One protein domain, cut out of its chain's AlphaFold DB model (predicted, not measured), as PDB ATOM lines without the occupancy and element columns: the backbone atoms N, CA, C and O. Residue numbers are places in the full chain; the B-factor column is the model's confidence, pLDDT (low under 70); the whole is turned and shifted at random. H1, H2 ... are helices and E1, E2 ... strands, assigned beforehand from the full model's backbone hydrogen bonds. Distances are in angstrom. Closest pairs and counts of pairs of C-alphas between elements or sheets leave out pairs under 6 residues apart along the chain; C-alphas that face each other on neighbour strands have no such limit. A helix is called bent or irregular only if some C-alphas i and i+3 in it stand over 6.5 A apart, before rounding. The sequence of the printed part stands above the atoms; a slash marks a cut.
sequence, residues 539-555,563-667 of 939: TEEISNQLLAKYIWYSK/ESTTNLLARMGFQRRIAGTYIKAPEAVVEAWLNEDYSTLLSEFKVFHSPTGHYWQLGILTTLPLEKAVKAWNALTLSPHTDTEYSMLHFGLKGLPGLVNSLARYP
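Overview. This is residues 539 to 555 and 563 to 667 of the 939 residues of the protein "Molybdate metabolism regulator MolR" of Escherichia coli KTE73 (UniProt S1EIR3). Two helical lobes sit one after the other along the longest axis: H6, H7 and the folded-back H8 pack together as one, with H1 on H8 at the outer end and the short H2 near H6, while H3, H4 and H5 make the other. The small hairpin of E1 and E2 is at the far end of the second lobe, and H5 meets H7 where the lobes join. The printed part has 122 residues, with eight named helices and two named strands in the order H1, H2, H3, E1, E2, H4, H5, H6, H7, H8; the one sheet, E1 - E2, is antiparallel, and the class is mostly helix. The whole is compact, with a radius of gyration of the C-alphas of 14.7 A, yet elongated in outline, with spans of 46 by 28 by 27 A.

Arrangement. H1, residues 540 to 548, touches H8, residues 644 to 665, which meets it with residues 646 to 649 alone; the closest C-alphas are those of Ser 543 and Leu 649, 6.0 A apart. H8 is irregular, with C-alphas 650 and 653 9.5 A apart and a kink of 158 degrees near residue 653, and its line is a rough one. H2, residues 551 to 555, meets H1 only through their link and is near H6, residues 618 to 623. H3, residues 565 to 571, only just touches H4, residues 587 to 594, with 3 pairs of C-alphas within 8 A; the closest are those of Thr 566 and Val 590, 6.4 A, and the helices are about perpendicular at 86 degrees. E1, residues 576 to 578, and E2, residues 581 to 583, form an antiparallel hairpin; N 578 and O 581 are 2.9 A apart and N 583 and O 576 2.8 A, both within hydrogen-bond range. H4 and H5, residues 598 to 608, form a helical hairpin at a shallow tilt of 31 degrees, their closest C-alphas being those of Val 589 and Leu 601, 6.2 A. H5 touches H7, residues 626 to 636, at a steep tilt of 54 degrees, the closest C-alphas being those of Tyr 598 and Ala 635, 6.2 A. H6 and H7 form another helical hairpin, at a shallow tilt of 10 degrees, with the C-alphas of Leu 621 and Ala 629 closest at 5.1 A. H8 touches H6 with residues 644 to 651 alone, closest at the C-alphas of Gly 619 and Ser 647, 5.5 A, and H7 with residues 651 to 661 alone, closest at those of Asn 634 and Gly 658, 4.1 A. In H1, H3, H4, H5 and H7 every O i to N i+4 pair is within hydrogen-bond range; the counts are 11 of 18 in H8, 0 of 1 in H2 and 0 of 2 in H6, where the O i to N i+3 pairs within range are 0 of 2 in H2 and 3 of 3 in H6.

Along the chain. H1 begins at C-alpha 540, (-60.621, -17.921, -35.663), and is 12.0 A long. H5 is 14.7 A long and H7 15.1 A, ending at C-alpha 636, (-38.069, -4.205, -36.129). H8 has 22 residues but only 11.3 A between its first and last C-alphas, ending at C-alpha 665, (-36.945, -7.812, -24.570). Residues 616 to 617 pair in parallel with residues 641 to 642.

Size, cuts and confidence. The C-alphas of Thr 539 and Ala 579, 47.7 A apart, are the two farthest apart. Residues 556 to 562 are not printed, and C-alphas 555 and 563 are 14.9 A apart across the cut. Of the links that are printed whole, none is long. The mean pLDDT of the printed part is 85.7, with residues 552 to 555, 577 to 581 and 611 to 612 under 70.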
ATOM      1  N   THR A 539     -57.473 -20.269 -32.753       88.56
ATOM      2  CA  THR A 539     -58.614 -20.477 -33.647       88.56
ATOM      3  C   THR A 539     -59.169 -19.131 -34.101       88.56
ATOM      4  O   THR A 539     -58.940 -18.103 -33.461       88.56
ATOM      5  N   GLU A 540     -59.933 -19.127 -35.192       82.81
ATOM      6  CA  GLU A 540     -60.621 -17.921 -35.663       82.81
ATOM      7  C   GLU A 540     -61.530 -17.329 -34.572       82.81
ATOM      8  O   GLU A 540     -61.546 -16.120 -34.361       82.81
ATOM      9  N   GLU A 541     -62.207 -18.181 -33.797       86.06
ATOM     10  CA  GLU A 541     -63.034 -17.767 -32.662       86.06
ATOM     11  C   GLU A 541     -62.215 -17.097 -31.546       86.06
ATOM     12  O   GLU A 541     -62.548 -15.990 -31.123       86.06
ATOM     13  N   ILE A 542     -61.120 -17.725 -31.099       86.19
ATOM     14  CA  ILE A 542     -60.239 -17.166 -30.060       86.19
ATOM     15  C   ILE A 542     -59.617 -15.854 -30.548       86.19
ATOM     16  O   ILE A 542     -59.569 -14.875 -29.802       86.19
ATOM     17  N   SER A 543     -59.171 -15.816 -31.806       84.94
ATOM     18  CA  SER A 543     -58.600 -14.616 -32.410       84.94
ATOM     19  C   SER A 543     -59.626 -13.484 -32.445       84.94
ATOM     20  O   SER A 543     -59.342 -12.394 -31.956       84.94
ATOM     21  N   ASN A 544     -60.859 -13.751 -32.886       83.00
ATOM     22  CA  ASN A 544     -61.939 -12.764 -32.900       83.00
ATOM     23  C   ASN A 544     -62.311 -12.270 -31.492       83.00
ATOM     24  O   ASN A 544     -62.521 -11.071 -31.299       83.00
ATOM     25  N   GLN A 545     -62.341 -13.152 -30.487       85.56
ATOM     26  CA  GLN A 545     -62.581 -12.768 -29.088       85.56
ATOM     27  C   GLN A 545     -61.473 -11.864 -28.532       85.56
ATOM     28  O   GLN A 545     -61.754 -10.892 -27.826       85.56
ATOM     29  N   LEU A 546     -60.209 -12.158 -28.841       84.56
ATOM     30  CA  LEU A 546     -59.076 -11.335 -28.412       84.56
ATOM     31  C   LEU A 546     -59.038 -10.004 -29.172       84.56
ATOM     32  O   LEU A 546     -58.903  -8.954 -28.546       84.56
ATOM     33  N   LEU A 547     -59.268 -10.020 -30.488       82.38
ATOM     34  CA  LEU A 547     -59.385  -8.827 -31.332       82.38
ATOM     35  C   LEU A 547     -60.561  -7.931 -30.918       82.38
ATOM     36  O   LEU A 547     -60.474  -6.713 -31.077       82.38
ATOM     37  N   ALA A 548     -61.620  -8.482 -30.314       80.44
ATOM     38  CA  ALA A 548     -62.732  -7.694 -29.783       80.44
ATOM     39  C   ALA A 548     -62.281  -6.682 -28.708       80.44
ATOM     40  O   ALA A 548     -62.816  -5.574 -28.625       80.44
ATOM     41  N   LYS A 549     -61.232  -7.004 -27.936       78.69
ATOM     42  CA  LYS A 549     -60.617  -6.074 -26.967       78.69
ATOM     43  C   LYS A 549     -59.991  -4.853 -27.649       78.69
ATOM     44  O   LYS A 549     -59.847  -3.799 -27.035       78.69
ATOM     45  N   TYR A 550     -59.669  -4.984 -28.933       75.06
ATOM     46  CA  TYR A 550     -59.009  -3.985 -29.759       75.06
ATOM     47  C   TYR A 550     -59.964  -3.279 -30.733       75.06
ATOM     48  O   TYR A 550     -59.492  -2.563 -31.605       75.06
ATOM     49  N   ILE A 551     -61.293  -3.387 -30.596       70.31
ATOM     50  CA  ILE A 551     -62.262  -2.749 -31.522       70.31
ATOM     51  C   ILE A 551     -62.097  -1.223 -31.611       70.31
ATOM     52  O   ILE A 551     -62.271  -0.629 -32.675       70.31
ATOM     53  N   TRP A 552     -61.779  -0.561 -30.497       64.31
ATOM     54  CA  TRP A 552     -61.470   0.871 -30.515       64.31
ATOM     55  C   TRP A 552     -60.101   1.137 -31.157       64.31
ATOM     56  O   TRP A 552     -59.954   2.101 -31.899       64.31
ATOM     57  N   TYR A 553     -59.129   0.253 -30.922       65.44
ATOM     58  CA  TYR A 553     -57.760   0.357 -31.427       65.44
ATOM     59  C   TYR A 553     -57.666   0.118 -32.941       65.44
ATOM     60  O   TYR A 553     -56.994   0.875 -33.636       65.44
ATOM     61  N   SER A 554     -58.417  -0.853 -33.475       63.81
ATOM     62  CA  SER A 554     -58.470  -1.192 -34.902       63.81
ATOM     63  C   SER A 554     -58.916  -0.001 -35.752       63.81
ATOM     64  O   SER A 554     -58.337   0.251 -36.801       63.81
ATOM     65  N   LYS A 555     -59.860   0.810 -35.250       62.25
ATOM     66  CA  LYS A 555     -60.306   2.057 -35.899       62.25
ATOM     67  C   LYS A 555     -59.215   3.130 -35.988       62.25
ATOM     68  O   LYS A 555     -59.272   3.956 -36.894       62.25
ATOM     69  N   GLU A 563     -52.841   6.528 -48.219       70.00
ATOM     70  CA  GLU A 563     -51.953   7.085 -47.192       70.00
ATOM     71  C   GLU A 563     -50.472   7.062 -47.623       70.00
ATOM     72  O   GLU A 563     -49.892   6.017 -47.907       70.00
ATOM     73  N   SER A 564     -49.824   8.234 -47.636       80.88
ATOM     74  CA  SER A 564     -48.399   8.348 -47.990       80.88
ATOM     75  C   SER A 564     -47.486   7.538 -47.054       80.88
ATOM     76  O   SER A 564     -47.692   7.522 -45.837       80.88
ATOM     77  N   THR A 565     -46.396   6.974 -47.592       85.31
ATOM     78  CA  THR A 565     -45.354   6.252 -46.831       85.31
ATOM     79  C   THR A 565     -44.843   7.043 -45.625       85.31
ATOM     80  O   THR A 565     -44.567   6.484 -44.565       85.31
ATOM     81  N   THR A 566     -44.758   8.366 -45.750       84.19
ATOM     82  CA  THR A 566     -44.330   9.255 -44.670       84.19
ATOM     83  C   THR A 566     -45.306   9.267 -43.488       84.19
ATOM     84  O   THR A 566     -44.869   9.339 -42.341       84.19
ATOM     85  N   ASN A 567     -46.617   9.186 -43.738       83.56
ATOM     86  CA  ASN A 567     -47.623   9.109 -42.673       83.56
ATOM     87  C   ASN A 567     -47.646   7.714 -42.027       83.56
ATOM     88  O   ASN A 567     -47.714   7.623 -40.802       83.56
ATOM     89  N   LEU A 568     -47.470   6.648 -42.818       86.69
ATOM     90  CA  LEU A 568     -47.283   5.288 -42.299       86.69
ATOM     91  C   LEU A 568     -46.085   5.227 -41.333       86.69
ATOM     92  O   LEU A 568     -46.207   4.745 -40.209       86.69
ATOM     93  N   LEU A 569     -44.937   5.779 -41.740       89.12
ATOM     94  CA  LEU A 569     -43.739   5.859 -40.898       89.12
ATOM     95  C   LEU A 569     -43.960   6.725 -39.657       89.12
ATOM     96  O   LEU A 569     -43.513   6.348 -38.575       89.12
ATOM     97  N   ALA A 570     -44.677   7.845 -39.780       86.88
ATOM     98  CA  ALA A 570     -45.043   8.684 -38.641       86.88
ATOM     99  C   ALA A 570     -45.831   7.894 -37.584       86.88
ATOM    100  O   ALA A 570     -45.482   7.943 -36.404       86.88
ATOM    101  N   ARG A 571     -46.815   7.098 -38.021       84.44
ATOM    102  CA  ARG A 571     -47.629   6.227 -37.160       84.44
ATOM    103  C   ARG A 571     -46.859   5.023 -36.620       84.44
ATOM    104  O   ARG A 571     -47.131   4.608 -35.512       84.44
ATOM    105  N   MET A 572     -45.849   4.518 -37.331       88.06
ATOM    106  CA  MET A 572     -44.906   3.526 -36.786       88.06
ATOM    107  C   MET A 572     -43.949   4.110 -35.730       88.06
ATOM    108  O   MET A 572     -43.229   3.360 -35.071       88.06
ATOM    109  N   GLY A 573     -43.935   5.437 -35.557       86.88
ATOM    110  CA  GLY A 573     -43.153   6.135 -34.541       86.88
ATOM    111  C   GLY A 573     -42.162   7.169 -35.085       86.88
ATOM    112  O   GLY A 573     -41.522   7.840 -34.282       86.88
ATOM    113  N   PHE A 574     -42.022   7.376 -36.402       87.50
ATOM    114  CA  PHE A 574     -41.202   8.459 -36.989       87.50
ATOM    115  C   PHE A 574     -41.918   9.817 -36.988       87.50
ATOM    116  O   PHE A 574     -41.986  10.530 -37.993       87.50
ATOM    117  N   GLN A 575     -42.466  10.189 -35.836       83.06
ATOM    118  CA  GLN A 575     -43.087  11.484 -35.622       83.06
ATOM    119  C   GLN A 575     -42.582  12.083 -34.317       83.06
ATOM    120  O   GLN A 575     -42.587  11.446 -33.262       83.06
ATOM    121  N   ARG A 576     -42.140  13.339 -34.372       76.50
ATOM    122  CA  ARG A 576     -41.710  14.071 -33.177       76.50
ATOM    123  C   ARG A 576     -42.157  15.520 -33.261       76.50
ATOM    124  O   ARG A 576     -41.983  16.171 -34.285       76.50
ATOM    125  N   ARG A 577     -42.701  16.041 -32.159       67.56
ATOM    126  CA  ARG A 577     -43.048  17.459 -32.034       67.56
ATOM    127  C   ARG A 577     -41.832  18.257 -31.559       67.56
ATOM    128  O   ARG A 577     -41.258  17.931 -30.518       67.56
ATOM    129  N   ILE A 578     -41.443  19.284 -32.311       63.19
ATOM    130  CA  ILE A 578     -40.378  20.234 -31.956       63.19
ATOM    131  C   ILE A 578     -40.923  21.653 -32.147       63.19
ATOM    132  O   ILE A 578     -41.428  21.971 -33.216       63.19
ATOM    133  N   ALA A 579     -40.846  22.486 -31.100       55.12
ATOM    134  CA  ALA A 579     -41.293  23.888 -31.119       55.12
ATOM    135  C   ALA A 579     -42.731  24.095 -31.651       55.12
ATOM    136  O   ALA A 579     -43.018  25.046 -32.363       55.12
ATOM    137  N   GLY A 580     -43.641  23.172 -31.327       56.72
ATOM    138  CA  GLY A 580     -45.028  23.219 -31.796       56.72
ATOM    139  C   GLY A 580     -45.289  22.504 -33.127       56.72
ATOM    140  O   GLY A 580     -46.434  22.112 -33.335       56.72
ATOM    141  N   THR A 581     -44.264  22.216 -33.938       61.84
ATOM    142  CA  THR A 581     -44.378  21.614 -35.283       61.84
ATOM    143  C   THR A 581     -44.081  20.113 -35.276       61.84
ATOM    144  O   THR A 581     -43.195  19.648 -34.556       61.84
ATOM    145  N   TYR A 582     -44.805  19.333 -36.085       70.62
ATOM    146  CA  TYR A 582     -44.516  17.911 -36.290       70.62
ATOM    147  C   TYR A 582     -43.433  17.721 -37.348       70.62
ATOM    148  O   TYR A 582     -43.598  18.130 -38.495       70.62
ATOM    149  N   ILE A 583     -42.345  17.060 -36.962       76.38
ATOM    150  CA  ILE A 583     -41.310  16.597 -37.881       76.38
ATOM    151  C   ILE A 583     -41.666  15.175 -38.299       76.38
ATOM    152  O   ILE A 583     -41.907  14.315 -37.444       76.38
ATOM    153  N   LYS A 584     -41.726  14.968 -39.614       75.31
ATOM    154  CA  LYS A 584     -41.988  13.678 -40.251       75.31
ATOM    155  C   LYS A 584     -40.686  12.902 -40.496       75.31
ATOM    156  O   LYS A 584     -39.595  13.444 -40.319       75.31
ATOM    157  N   ALA A 585     -40.819  11.643 -40.913       81.62
ATOM    158  CA  ALA A 585     -39.700  10.801 -41.320       81.62
ATOM    159  C   ALA A 585     -38.829  11.499 -42.395       81.62
ATOM    160  O   ALA A 585     -39.393  12.023 -43.360       81.62
ATOM    161  N   PRO A 586     -37.489  11.516 -42.247       83.62
ATOM    162  CA  PRO A 586     -36.570  11.962 -43.294       83.62
ATOM    163  C   PRO A 586     -36.762  11.181 -44.600       83.62
ATOM    164  O   PRO A 586     -37.169  10.022 -44.576       83.62
ATOM    165  N   GLU A 587     -36.402  11.779 -45.733       84.81
ATOM    166  CA  GLU A 587     -36.518  11.139 -47.053       84.81
ATOM    167  C   GLU A 587     -35.709   9.832 -47.140       84.81
ATOM    168  O   GLU A 587     -36.238   8.813 -47.569       84.81
ATOM    169  N   ALA A 588     -34.507   9.799 -46.555       84.69
ATOM    170  CA  ALA A 588     -33.700   8.580 -46.430       84.69
ATOM    171  C   ALA A 588     -34.410   7.439 -45.664       84.69
ATOM    172  O   ALA A 588     -34.200   6.264 -45.953       84.69
ATOM    173  N   VAL A 589     -35.288   7.761 -44.703       90.56
ATOM    174  CA  VAL A 589     -36.095   6.762 -43.972       90.56
ATOM    175  C   VAL A 589     -37.239   6.242 -44.842       90.56
ATOM    176  O   VAL A 589     -37.583   5.062 -44.776       90.56
ATOM    177  N   VAL A 590     -37.818   7.109 -45.677       90.56
ATOM    178  CA  VAL A 590     -38.828   6.714 -46.666       90.56
ATOM    179  C   VAL A 590     -38.213   5.756 -47.687       90.56
ATOM    180  O   VAL A 590     -38.785   4.696 -47.937       90.56
ATOM    181  N   GLU A 591     -37.029   6.074 -48.210       90.88
ATOM    182  CA  GLU A 591     -36.292   5.208 -49.136       90.88
ATOM    183  C   GLU A 591     -35.911   3.868 -48.495       90.88
ATOM    184  O   GLU A 591     -36.166   2.816 -49.082       90.88
ATOM    185  N   ALA A 592     -35.391   3.878 -47.263       92.69
ATOM    186  CA  ALA A 592     -35.054   2.653 -46.537       92.69
ATOM    187  C   ALA A 592     -36.275   1.734 -46.339       92.69
ATOM    188  O   ALA A 592     -36.172   0.519 -46.494       92.69
ATOM    189  N   TRP A 593     -37.458   2.295 -46.064       93.69
ATOM    190  CA  TRP A 593     -38.701   1.520 -45.961       93.69
ATOM    191  C   TRP A 593     -39.186   0.940 -47.294       93.69
ATOM    192  O   TRP A 593     -39.734  -0.171 -47.339       93.69
ATOM    193  N   LEU A 594     -39.021   1.682 -48.389       90.75
ATOM    194  CA  LEU A 594     -39.375   1.199 -49.724       90.75
ATOM    195  C   LEU A 594     -38.443   0.067 -50.169       90.75
ATOM    196  O   LEU A 594     -38.931  -0.919 -50.714       90.75
ATOM    197  N   ASN A 595     -37.155   0.168 -49.835       92.31
ATOM    198  CA  ASN A 595     -36.123  -0.818 -50.167       92.31
ATOM    199  C   ASN A 595     -36.029  -1.999 -49.178       92.31
ATOM    200  O   ASN A 595     -35.155  -2.846 -49.337       92.31
ATOM    201  N   GLU A 596     -36.897  -2.063 -48.160       91.88
ATOM    202  CA  GLU A 596     -36.851  -3.074 -47.081       91.88
ATOM    203  C   GLU A 596     -35.502  -3.108 -46.322       91.88
ATOM    204  O   GLU A 596     -35.122  -4.126 -45.740       91.88
ATOM    205  N   ASP A 597     -34.786  -1.980 -46.265       94.19
ATOM    206  CA  ASP A 597     -33.546  -1.844 -45.497       94.19
ATOM    207  C   ASP A 597     -33.846  -1.565 -44.018       94.19
ATOM    208  O   ASP A 597     -33.776  -0.441 -43.506       94.19
ATOM    209  N   TYR A 598     -34.188  -2.634 -43.302       93.44
ATOM    210  CA  TYR A 598     -34.487  -2.562 -41.875       93.44
ATOM    211  C   TYR A 598     -33.274  -2.184 -41.021       93.44
ATOM    212  O   TYR A 598     -33.449  -1.647 -39.928       93.44
ATOM    213  N   SER A 599     -32.052  -2.428 -41.500       91.06
ATOM    214  CA  SER A 599     -30.839  -2.074 -40.760       91.06
ATOM    215  C   SER A 599     -30.693  -0.555 -40.647       91.06
ATOM    216  O   SER A 599     -30.538  -0.032 -39.537       91.06
ATOM    217  N   THR A 600     -30.892   0.145 -41.767       91.69
ATOM    218  CA  THR A 600     -30.916   1.608 -41.836       91.69
ATOM    219  C   THR A 600     -32.115   2.178 -41.084       91.69
ATOM    220  O   THR A 600     -31.970   3.143 -40.336       91.69
ATOM    221  N   LEU A 601     -33.294   1.550 -41.174       92.50
ATOM    222  CA  LEU A 601     -34.465   1.979 -40.397       92.50
ATOM    223  C   LEU A 601     -34.217   1.935 -38.884       92.50
ATOM    224  O   LEU A 601     -34.577   2.875 -38.174       92.50
ATOM    225  N   LEU A 602     -33.587   0.874 -38.379       90.25
ATOM    226  CA  LEU A 602     -33.260   0.738 -36.959       90.25
ATOM    227  C   LEU A 602     -32.234   1.785 -36.499       90.25
ATOM    228  O   LEU A 602     -32.387   2.355 -35.410       90.25
ATOM    229  N   SER A 603     -31.202   2.059 -37.306       89.44
ATOM    230  CA  SER A 603     -30.216   3.098 -36.984       89.44
ATOM    231  C   SER A 603     -30.836   4.490 -37.020       89.44
ATOM    232  O   SER A 603     -30.676   5.249 -36.061       89.44
ATOM    233  N   GLU A 604     -31.604   4.805 -38.062       89.94
ATOM    234  CA  GLU A 604     -32.260   6.102 -38.225       89.94
ATOM    235  C   GLU A 604     -33.320   6.341 -37.154       89.94
ATOM    236  O   GLU A 604     -33.397   7.435 -36.605       89.94
ATOM    237  N   PHE A 605     -34.086   5.326 -36.752       88.19
ATOM    238  CA  PHE A 605     -35.051   5.461 -35.657       88.19
ATOM    239  C   PHE A 605     -34.365   5.824 -34.334       88.19
ATOM    240  O   PHE A 605     -34.821   6.702 -33.590       88.19
ATOM    241  N   LYS A 606     -33.217   5.194 -34.055       86.19
ATOM    242  CA  LYS A 606     -32.394   5.516 -32.884       86.19
ATOM    243  C   LYS A 606     -31.845   6.940 -32.960       86.19
ATOM    244  O   LYS A 606     -31.836   7.619 -31.934       86.19
ATOM    245  N   VAL A 607     -31.415   7.399 -34.138       86.75
ATOM    246  CA  VAL A 607     -30.933   8.774 -34.371       86.75
ATOM    247  C   VAL A 607     -32.072   9.789 -34.218       86.75
ATOM    248  O   VAL A 607     -31.929  10.756 -33.465       86.75
ATOM    249  N   PHE A 608     -33.222   9.536 -34.843       85.06
ATOM    250  CA  PHE A 608     -34.407  10.396 -34.853       85.06
ATOM    251  C   PHE A 608     -34.952  10.658 -33.437       85.06
ATOM    252  O   PHE A 608     -35.305  11.791 -33.082       85.06
ATOM    253  N   HIS A 609     -34.941   9.631 -32.580       79.19
ATOM    254  CA  HIS A 609     -35.370   9.722 -31.176       79.19
ATOM    255  C   HIS A 609     -34.232   9.891 -30.174       79.19
ATOM    256  O   HIS A 609     -34.464   9.904 -28.955       79.19
ATOM    257  N   SER A 610     -33.003  10.061 -30.656       74.06
ATOM    258  CA  SER A 610     -31.871  10.305 -29.779       74.06
ATOM    259  C   SER A 610     -32.033  11.649 -29.064       74.06
ATOM    260  O   SER A 610     -32.466  12.642 -29.668       74.06
ATOM    261  N   PRO A 611     -31.670  11.725 -27.775       58.50
ATOM    262  CA  PRO A 611     -31.289  10.647 -26.846       58.50
ATOM    263  C   PRO A 611     -32.400  10.314 -25.835       58.50
ATOM    264  O   PRO A 611     -32.115   9.843 -24.733       58.50
ATOM    265  N   THR A 612     -33.657  10.638 -26.146       57.03
ATOM    266  CA  THR A 612     -34.797  10.308 -25.273       57.03
ATOM    267  C   THR A 612     -35.258   8.863 -25.437       57.03
ATOM    268  O   THR A 612     -35.877   8.334 -24.523       57.03
ATOM    269  N   GLY A 613     -34.944   8.235 -26.577       74.81
ATOM    270  CA  GLY A 613     -35.501   6.940 -26.963       74.81
ATOM    271  C   GLY A 613     -36.985   7.042 -27.333       74.81
ATOM    272  O   GLY A 613     -37.646   8.044 -27.042       74.81
ATOM    273  N   HIS A 614     -37.490   6.019 -28.019       83.25
ATOM    274  CA  HIS A 614     -38.909   5.829 -28.325       83.25
ATOM    275  C   HIS A 614     -39.177   4.361 -28.685       83.25
ATOM    276  O   HIS A 614     -38.221   3.588 -28.779       83.25
ATOM    277  N   TYR A 615     -40.447   4.003 -28.870       86.50
ATOM    278  CA  TYR A 615     -40.889   2.655 -29.227       86.50
ATOM    279  C   TYR A 615     -41.503   2.656 -30.624       86.50
ATOM    280  O   TYR A 615     -42.182   3.615 -30.992       86.50
ATOM    281  N   TRP A 616     -41.275   1.589 -31.381       91.12
ATOM    282  CA  TRP A 616     -42.022   1.314 -32.601       91.12
ATOM    283  C   TRP A 616     -43.454   0.902 -32.275       91.12
ATOM    284  O   TRP A 616     -43.665   0.051 -31.415       91.12
ATOM    285  N   GLN A 617     -44.412   1.459 -33.006       90.19
ATOM    286  CA  GLN A 617     -45.818   1.057 -32.942       90.19
ATOM    287  C   GLN A 617     -46.073   0.051 -34.064       90.19
ATOM    288  O   GLN A 617     -46.352   0.428 -35.205       90.19
ATOM    289  N   LEU A 618     -45.871  -1.237 -33.774       91.88
ATOM    290  CA  LEU A 618     -45.865  -2.289 -34.798       91.88
ATOM    291  C   LEU A 618     -47.267  -2.809 -35.134       91.88
ATOM    292  O   LEU A 618     -47.421  -3.544 -36.111       91.88
ATOM    293  N   GLY A 619     -48.297  -2.371 -34.403       87.69
ATOM    294  CA  GLY A 619     -49.684  -2.751 -34.668       87.69
ATOM    295  C   GLY A 619     -50.148  -2.370 -36.075       87.69
ATOM    296  O   GLY A 619     -50.928  -3.095 -36.678       87.69
ATOM    297  N   ILE A 620     -49.603  -1.294 -36.651       87.94
ATOM    298  CA  ILE A 620     -49.930  -0.849 -38.014       87.94
ATOM    299  C   ILE A 620     -49.409  -1.786 -39.112       87.94
ATOM    300  O   ILE A 620     -49.907  -1.755 -40.232       87.94
ATOM    301  N   LEU A 621     -48.438  -2.661 -38.822       90.50
ATOM    302  CA  LEU A 621     -47.942  -3.615 -39.819       90.50
ATOM    303  C   LEU A 621     -49.041  -4.573 -40.299       90.50
ATOM    304  O   LEU A 621     -48.940  -5.108 -41.399       90.50
ATOM    305  N   THR A 622     -50.099  -4.773 -39.510       88.50
ATOM    306  CA  THR A 622     -51.210  -5.674 -39.848       88.50
ATOM    307  C   THR A 622     -52.070  -5.155 -41.003       88.50
ATOM    308  O   THR A 622     -52.820  -5.930 -41.590       88.50
ATOM    309  N   THR A 623     -51.941  -3.876 -41.375       85.94
ATOM    310  CA  THR A 623     -52.640  -3.290 -42.530       85.94
ATOM    311  C   THR A 623     -51.873  -3.456 -43.842       85.94
ATOM    312  O   THR A 623     -52.357  -3.037 -44.892       85.94
ATOM    313  N   LEU A 624     -50.655  -3.998 -43.797       88.12
ATOM    314  CA  LEU A 624     -49.787  -4.176 -44.957       88.12
ATOM    315  C   LEU A 624     -49.927  -5.588 -45.545       88.12
ATOM    316  O   LEU A 624     -50.377  -6.504 -44.854       88.12
ATOM    317  N   PRO A 625     -49.479  -5.814 -46.798       90.00
ATOM    318  CA  PRO A 625     -49.368  -7.160 -47.346       90.00
ATOM    319  C   PRO A 625     -48.556  -8.074 -46.421       90.00
ATOM    320  O   PRO A 625     -47.451  -7.717 -45.999       90.00
ATOM    321  N   LEU A 626     -49.102  -9.259 -46.133       89.06
ATOM    322  CA  LEU A 626     -48.620 -10.162 -45.080       89.06
ATOM    323  C   LEU A 626     -47.116 -10.461 -45.167       89.06
ATOM    324  O   LEU A 626     -46.435 -10.482 -44.145       89.06
ATOM    325  N   GLU A 627     -46.575 -10.665 -46.369       90.50
ATOM    326  CA  GLU A 627     -45.148 -10.964 -46.558       90.50
ATOM    327  C   GLU A 627     -44.242  -9.807 -46.126       90.50
ATOM    328  O   GLU A 627     -43.279 -10.011 -45.384       90.50
ATOM    329  N   LYS A 628     -44.576  -8.577 -46.536       90.38
ATOM    330  CA  LYS A 628     -43.833  -7.374 -46.141       90.38
ATOM    331  C   LYS A 628     -44.004  -7.088 -44.647       90.38
ATOM    332  O   LYS A 628     -43.037  -6.726 -43.977       90.38
ATOM    333  N   ALA A 629     -45.212  -7.292 -44.118       92.69
ATOM    334  CA  ALA A 629     -45.524  -7.112 -42.703       92.69
ATOM    335  C   ALA A 629     -44.692  -8.039 -41.804       92.69
ATOM    336  O   ALA A 629     -44.077  -7.576 -40.846       92.69
ATOM    337  N   VAL A 630     -44.612  -9.331 -42.143       94.31
ATOM    338  CA  VAL A 630     -43.861 -10.333 -41.370       94.31
ATOM    339  C   VAL A 630     -42.354 -10.069 -41.411       94.31
ATOM    340  O   VAL A 630     -41.692 -10.149 -40.375       94.31
ATOM    341  N   LYS A 631     -41.798  -9.703 -42.575       94.31
ATOM    342  CA  LYS A 631     -40.385  -9.304 -42.681       94.31
ATOM    343  C   LYS A 631     -40.071  -8.105 -41.780       94.31
ATOM    344  O   LYS A 631     -39.117  -8.157 -41.003       94.31
ATOM    345  N   ALA A 632     -40.909  -7.066 -41.836       94.06
ATOM    346  CA  ALA A 632     -40.759  -5.876 -41.003       94.06
ATOM    347  C   ALA A 632     -40.904  -6.201 -39.510       94.06
ATOM    348  O   ALA A 632     -40.079  -5.773 -38.710       94.06
ATOM    349  N   TRP A 633     -41.896  -7.005 -39.132       95.44
ATOM    350  CA  TRP A 633     -42.102  -7.469 -37.759       95.44
ATOM    351  C   TRP A 633     -40.855  -8.163 -37.197       95.44
ATOM    352  O   TRP A 633     -40.334  -7.781 -36.147       95.44
ATOM    353  N   ASN A 634     -40.316  -9.136 -37.933       94.38
ATOM    354  CA  ASN A 634     -39.148  -9.898 -37.497       94.38
ATOM    355  C   ASN A 634     -37.901  -9.012 -37.334       94.38
ATOM    356  O   ASN A 634     -37.135  -9.205 -36.391       94.38
ATOM    357  N   ALA A 635     -37.711  -8.023 -38.211       94.00
ATOM    358  CA  ALA A 635     -36.557  -7.131 -38.152       94.00
ATOM    359  C   ALA A 635     -36.699  -6.028 -37.084       94.00
ATOM    360  O   ALA A 635     -35.762  -5.766 -36.329       94.00
ATOM    361  N   LEU A 636     -37.865  -5.381 -36.987       93.69
ATOM    362  CA  LEU A 636     -38.069  -4.205 -36.129       93.69
ATOM    363  C   LEU A 636     -38.202  -4.558 -34.639       93.69
ATOM    364  O   LEU A 636     -37.793  -3.767 -33.780       93.69
ATOM    365  N   THR A 637     -38.666  -5.771 -34.317       93.56
ATOM    366  CA  THR A 637     -38.744  -6.297 -32.936       93.56
ATOM    367  C   THR A 637     -37.381  -6.429 -32.243       93.56
ATOM    368  O   THR A 637     -37.316  -6.519 -31.014       93.56
ATOM    369  N   LEU A 638     -36.269  -6.341 -32.986       89.88
ATOM    370  CA  LEU A 638     -34.911  -6.232 -32.431       89.88
ATOM    371  C   LEU A 638     -34.671  -4.920 -31.656       89.88
ATOM    372  O   LEU A 638     -33.645  -4.770 -30.985       89.88
ATOM    373  N   SER A 639     -35.610  -3.977 -31.702       88.50
ATOM    374  CA  SER A 639     -35.557  -2.681 -31.025       88.50
ATOM    375  C   SER A 639     -36.798  -2.427 -30.152       88.50
ATOM    376  O   SER A 639     -37.726  -3.237 -30.160       88.50
ATOM    377  N   PRO A 640     -36.814  -1.363 -29.324       87.94
ATOM    378  CA  PRO A 640     -37.967  -1.030 -28.492       87.94
ATOM    379  C   PRO A 640     -39.276  -0.909 -29.277       87.94
ATOM    380  O   PRO A 640     -39.334  -0.107 -30.200       87.94
ATOM    381  N   HIS A 641     -40.319  -1.656 -28.909       91.50
ATOM    382  CA  HIS A 641     -41.591  -1.699 -29.640       91.50
ATOM    383  C   HIS A 641     -42.787  -1.961 -28.715       91.50
ATOM    384  O   HIS A 641     -42.591  -2.271 -27.541       91.50
ATOM    385  N   THR A 642     -43.988  -1.821 -29.274       89.69
ATOM    386  CA  THR A 642     -45.293  -2.164 -28.690       89.69
ATOM    387  C   THR A 642     -46.144  -2.942 -29.702       89.69
ATOM    388  O   THR A 642     -45.768  -3.062 -30.871       89.69
ATOM    389  N   ASP A 643     -47.313  -3.406 -29.254       89.19
ATOM    390  CA  ASP A 643     -48.380  -4.072 -30.021       89.19
ATOM    391  C   ASP A 643     -48.140  -5.552 -30.335       89.19
ATOM    392  O   ASP A 643     -48.709  -6.095 -31.280       89.19
ATOM    393  N   THR A 644     -47.341  -6.240 -29.516       92.56
ATOM    394  CA  THR A 644     -46.961  -7.641 -29.761       92.56
ATOM    395  C   THR A 644     -48.161  -8.583 -29.815       92.56
ATOM    396  O   THR A 644     -48.253  -9.396 -30.734       92.56
ATOM    397  N   GLU A 645     -49.090  -8.477 -28.859       90.31
ATOM    398  CA  GLU A 645     -50.303  -9.310 -28.841       90.31
ATOM    399  C   GLU A 645     -51.118  -9.093 -30.121       90.31
ATOM    400  O   GLU A 645     -51.440 -10.052 -30.820       90.31
ATOM    401  N   TYR A 646     -51.357  -7.831 -30.482       89.62
ATOM    402  CA  TYR A 646     -52.136  -7.473 -31.660       89.62
ATOM    403  C   TYR A 646     -51.492  -7.978 -32.961       89.62
ATOM    404  O   TYR A 646     -52.152  -8.638 -33.761       89.62
ATOM    405  N   SER A 647     -50.190  -7.749 -33.158       91.50
ATOM    406  CA  SER A 647     -49.461  -8.235 -34.336       91.50
ATOM    407  C   SER A 647     -49.498  -9.764 -34.457       91.50
ATOM    408  O   SER A 647     -49.708 -10.294 -35.550       91.50
ATOM    409  N   MET A 648     -49.356 -10.493 -33.346       93.88
ATOM    410  CA  MET A 648     -49.361 -11.961 -33.363       93.88
ATOM    411  C   MET A 648     -50.733 -12.572 -33.659       93.88
ATOM    412  O   MET A 648     -50.778 -13.628 -34.294       93.88
ATOM    413  N   LEU A 649     -51.835 -11.908 -33.290       90.50
ATOM    414  CA  LEU A 649     -53.191 -12.333 -33.676       90.50
ATOM    415  C   LEU A 649     -53.395 -12.333 -35.200       90.50
ATOM    416  O   LEU A 649     -54.188 -13.121 -35.712       90.50
ATOM    417  N   HIS A 650     -52.654 -11.488 -35.924       88.44
ATOM    418  CA  HIS A 650     -52.712 -11.388 -37.382       88.44
ATOM    419  C   HIS A 650     -51.658 -12.240 -38.101       88.44
ATOM    420  O   HIS A 650     -51.939 -12.801 -39.160       88.44
ATOM    421  N   PHE A 651     -50.440 -12.340 -37.563       92.12
ATOM    422  CA  PHE A 651     -49.344 -13.048 -38.235       92.12
ATOM    423  C   PHE A 651     -49.302 -14.549 -37.930       92.12
ATOM    424  O   PHE A 651     -48.755 -15.314 -38.733       92.12
ATOM    425  N   GLY A 652     -49.859 -14.987 -36.796       92.19
ATOM    426  CA  GLY A 652     -49.805 -16.382 -36.365       92.19
ATOM    427  C   GLY A 652     -48.369 -16.921 -36.349       92.19
ATOM    428  O   GLY A 652     -47.429 -16.213 -35.987       92.19
ATOM    429  N   LEU A 653     -48.172 -18.165 -36.803       93.25
ATOM    430  CA  LEU A 653     -46.848 -18.808 -36.836       93.25
ATOM    431  C   LEU A 653     -45.809 -18.054 -37.677       93.25
ATOM    432  O   LEU A 653     -44.622 -18.111 -37.365       93.25
ATOM    433  N   LYS A 654     -46.227 -17.300 -38.702       93.81
ATOM    434  CA  LYS A 654     -45.290 -16.537 -39.544       93.81
ATOM    435  C   LYS A 654     -44.568 -15.437 -38.753       93.81
ATOM    436  O   LYS A 654     -43.457 -15.061 -39.115       93.81
ATOM    437  N   GLY A 655     -45.174 -14.947 -37.666       94.44
ATOM    438  CA  GLY A 655     -44.600 -13.937 -36.773       94.44
ATOM    439  C   GLY A 655     -43.719 -14.491 -35.646       94.44
ATOM    440  O   GLY A 655     -43.209 -13.702 -34.846       94.44
ATOM    441  N   LEU A 656     -43.527 -15.813 -35.557       95.19
ATOM    442  CA  LEU A 656     -42.816 -16.461 -34.450       95.19
ATOM    443  C   LEU A 656     -41.394 -15.905 -34.205       95.19
ATOM    444  O   LEU A 656     -41.083 -15.636 -33.043       95.19
ATOM    445  N   PRO A 657     -40.548 -15.642 -35.225       95.56
ATOM    446  CA  PRO A 657     -39.221 -15.069 -34.984       95.56
ATOM    447  C   PRO A 657     -39.274 -13.705 -34.276       95.56
ATOM    448  O   PRO A 657     -38.529 -13.464 -33.324       95.56
ATOM    449  N   GLY A 658     -40.193 -12.821 -34.677       95.12
ATOM    450  CA  GLY A 658     -40.396 -11.538 -34.004       95.12
ATOM    451  C   GLY A 658     -41.013 -11.675 -32.607       95.12
ATOM    452  O   GLY A 658     -40.666 -10.898 -31.717       95.12
ATOM    453  N   LEU A 659     -41.840 -12.700 -32.356       96.31
ATOM    454  CA  LEU A 659     -42.327 -13.003 -31.004       96.31
ATOM    455  C   LEU A 659     -41.187 -13.427 -30.070       96.31
ATOM    456  O   LEU A 659     -41.145 -12.969 -28.930       96.31
ATOM    457  N   VAL A 660     -40.236 -14.240 -30.542       95.44
ATOM    458  CA  VAL A 660     -39.037 -14.613 -29.768       95.44
ATOM    459  C   VAL A 660     -38.231 -13.362 -29.393       95.44
ATOM    460  O   VAL A 660     -37.869 -13.182 -28.225       95.44
ATOM    461  N   ASN A 661     -38.016 -12.453 -30.352       94.69
ATOM    462  CA  ASN A 661     -37.340 -11.172 -30.111       94.69
ATOM    463  C   ASN A 661     -38.087 -10.312 -29.080       94.69
ATOM    464  O   ASN A 661     -37.470  -9.759 -28.161       94.69
ATOM    465  N   SER A 662     -39.412 -10.217 -29.216       94.50
ATOM    466  CA  SER A 662     -40.268  -9.464 -28.301       94.50
ATOM    467  C   SER A 662     -40.234 -10.043 -26.890       94.50
ATOM    468  O   SER A 662     -39.953  -9.318 -25.939       94.50
ATOM    469  N   LEU A 663     -40.381 -11.359 -26.735       94.00
ATOM    470  CA  LEU A 663     -40.366 -12.029 -25.436       94.00
ATOM    471  C   LEU A 663     -39.032 -11.866 -24.700       94.00
ATOM    472  O   LEU A 663     -39.014 -11.650 -23.486       94.00
ATOM    473  N   ALA A 664     -37.909 -11.902 -25.418       90.38
ATOM    474  CA  ALA A 664     -36.596 -11.667 -24.826       90.38
ATOM    475  C   ALA A 664     -36.444 -10.238 -24.260       90.38
ATOM    476  O   ALA A 664     -35.743 -10.039 -23.257       90.38
ATOM    477  N   ARG A 665     -37.104  -9.245 -24.875       88.50
ATOM    478  CA  ARG A 665     -36.945  -7.812 -24.570       88.50
ATOM    479  C   ARG A 665     -38.055  -7.240 -23.679       88.50
ATOM    480  O   ARG A 665     -37.740  -6.572 -22.693       88.50
ATOM    481  N   TYR A 666     -39.316  -7.525 -23.993       88.56
ATOM    482  CA  TYR A 666     -40.535  -7.060 -23.318       88.56
ATOM    483  C   TYR A 666     -41.417  -8.232 -22.863       88.56
ATOM    484  O   TYR A 666     -42.566  -8.367 -23.286       88.56
ATOM    485  N   PRO A 667     -40.929  -9.074 -21.936       90.38
ATOM    486  CA  PRO A 667     -41.653 -10.271 -21.525       90.38
ATOM    487  C   PRO A 667     -43.010  -9.970 -20.876       90.38
ATOM    488  O   PRO A 667     -43.896 -10.811 -20.926       90.38
TER     489      PRO A 667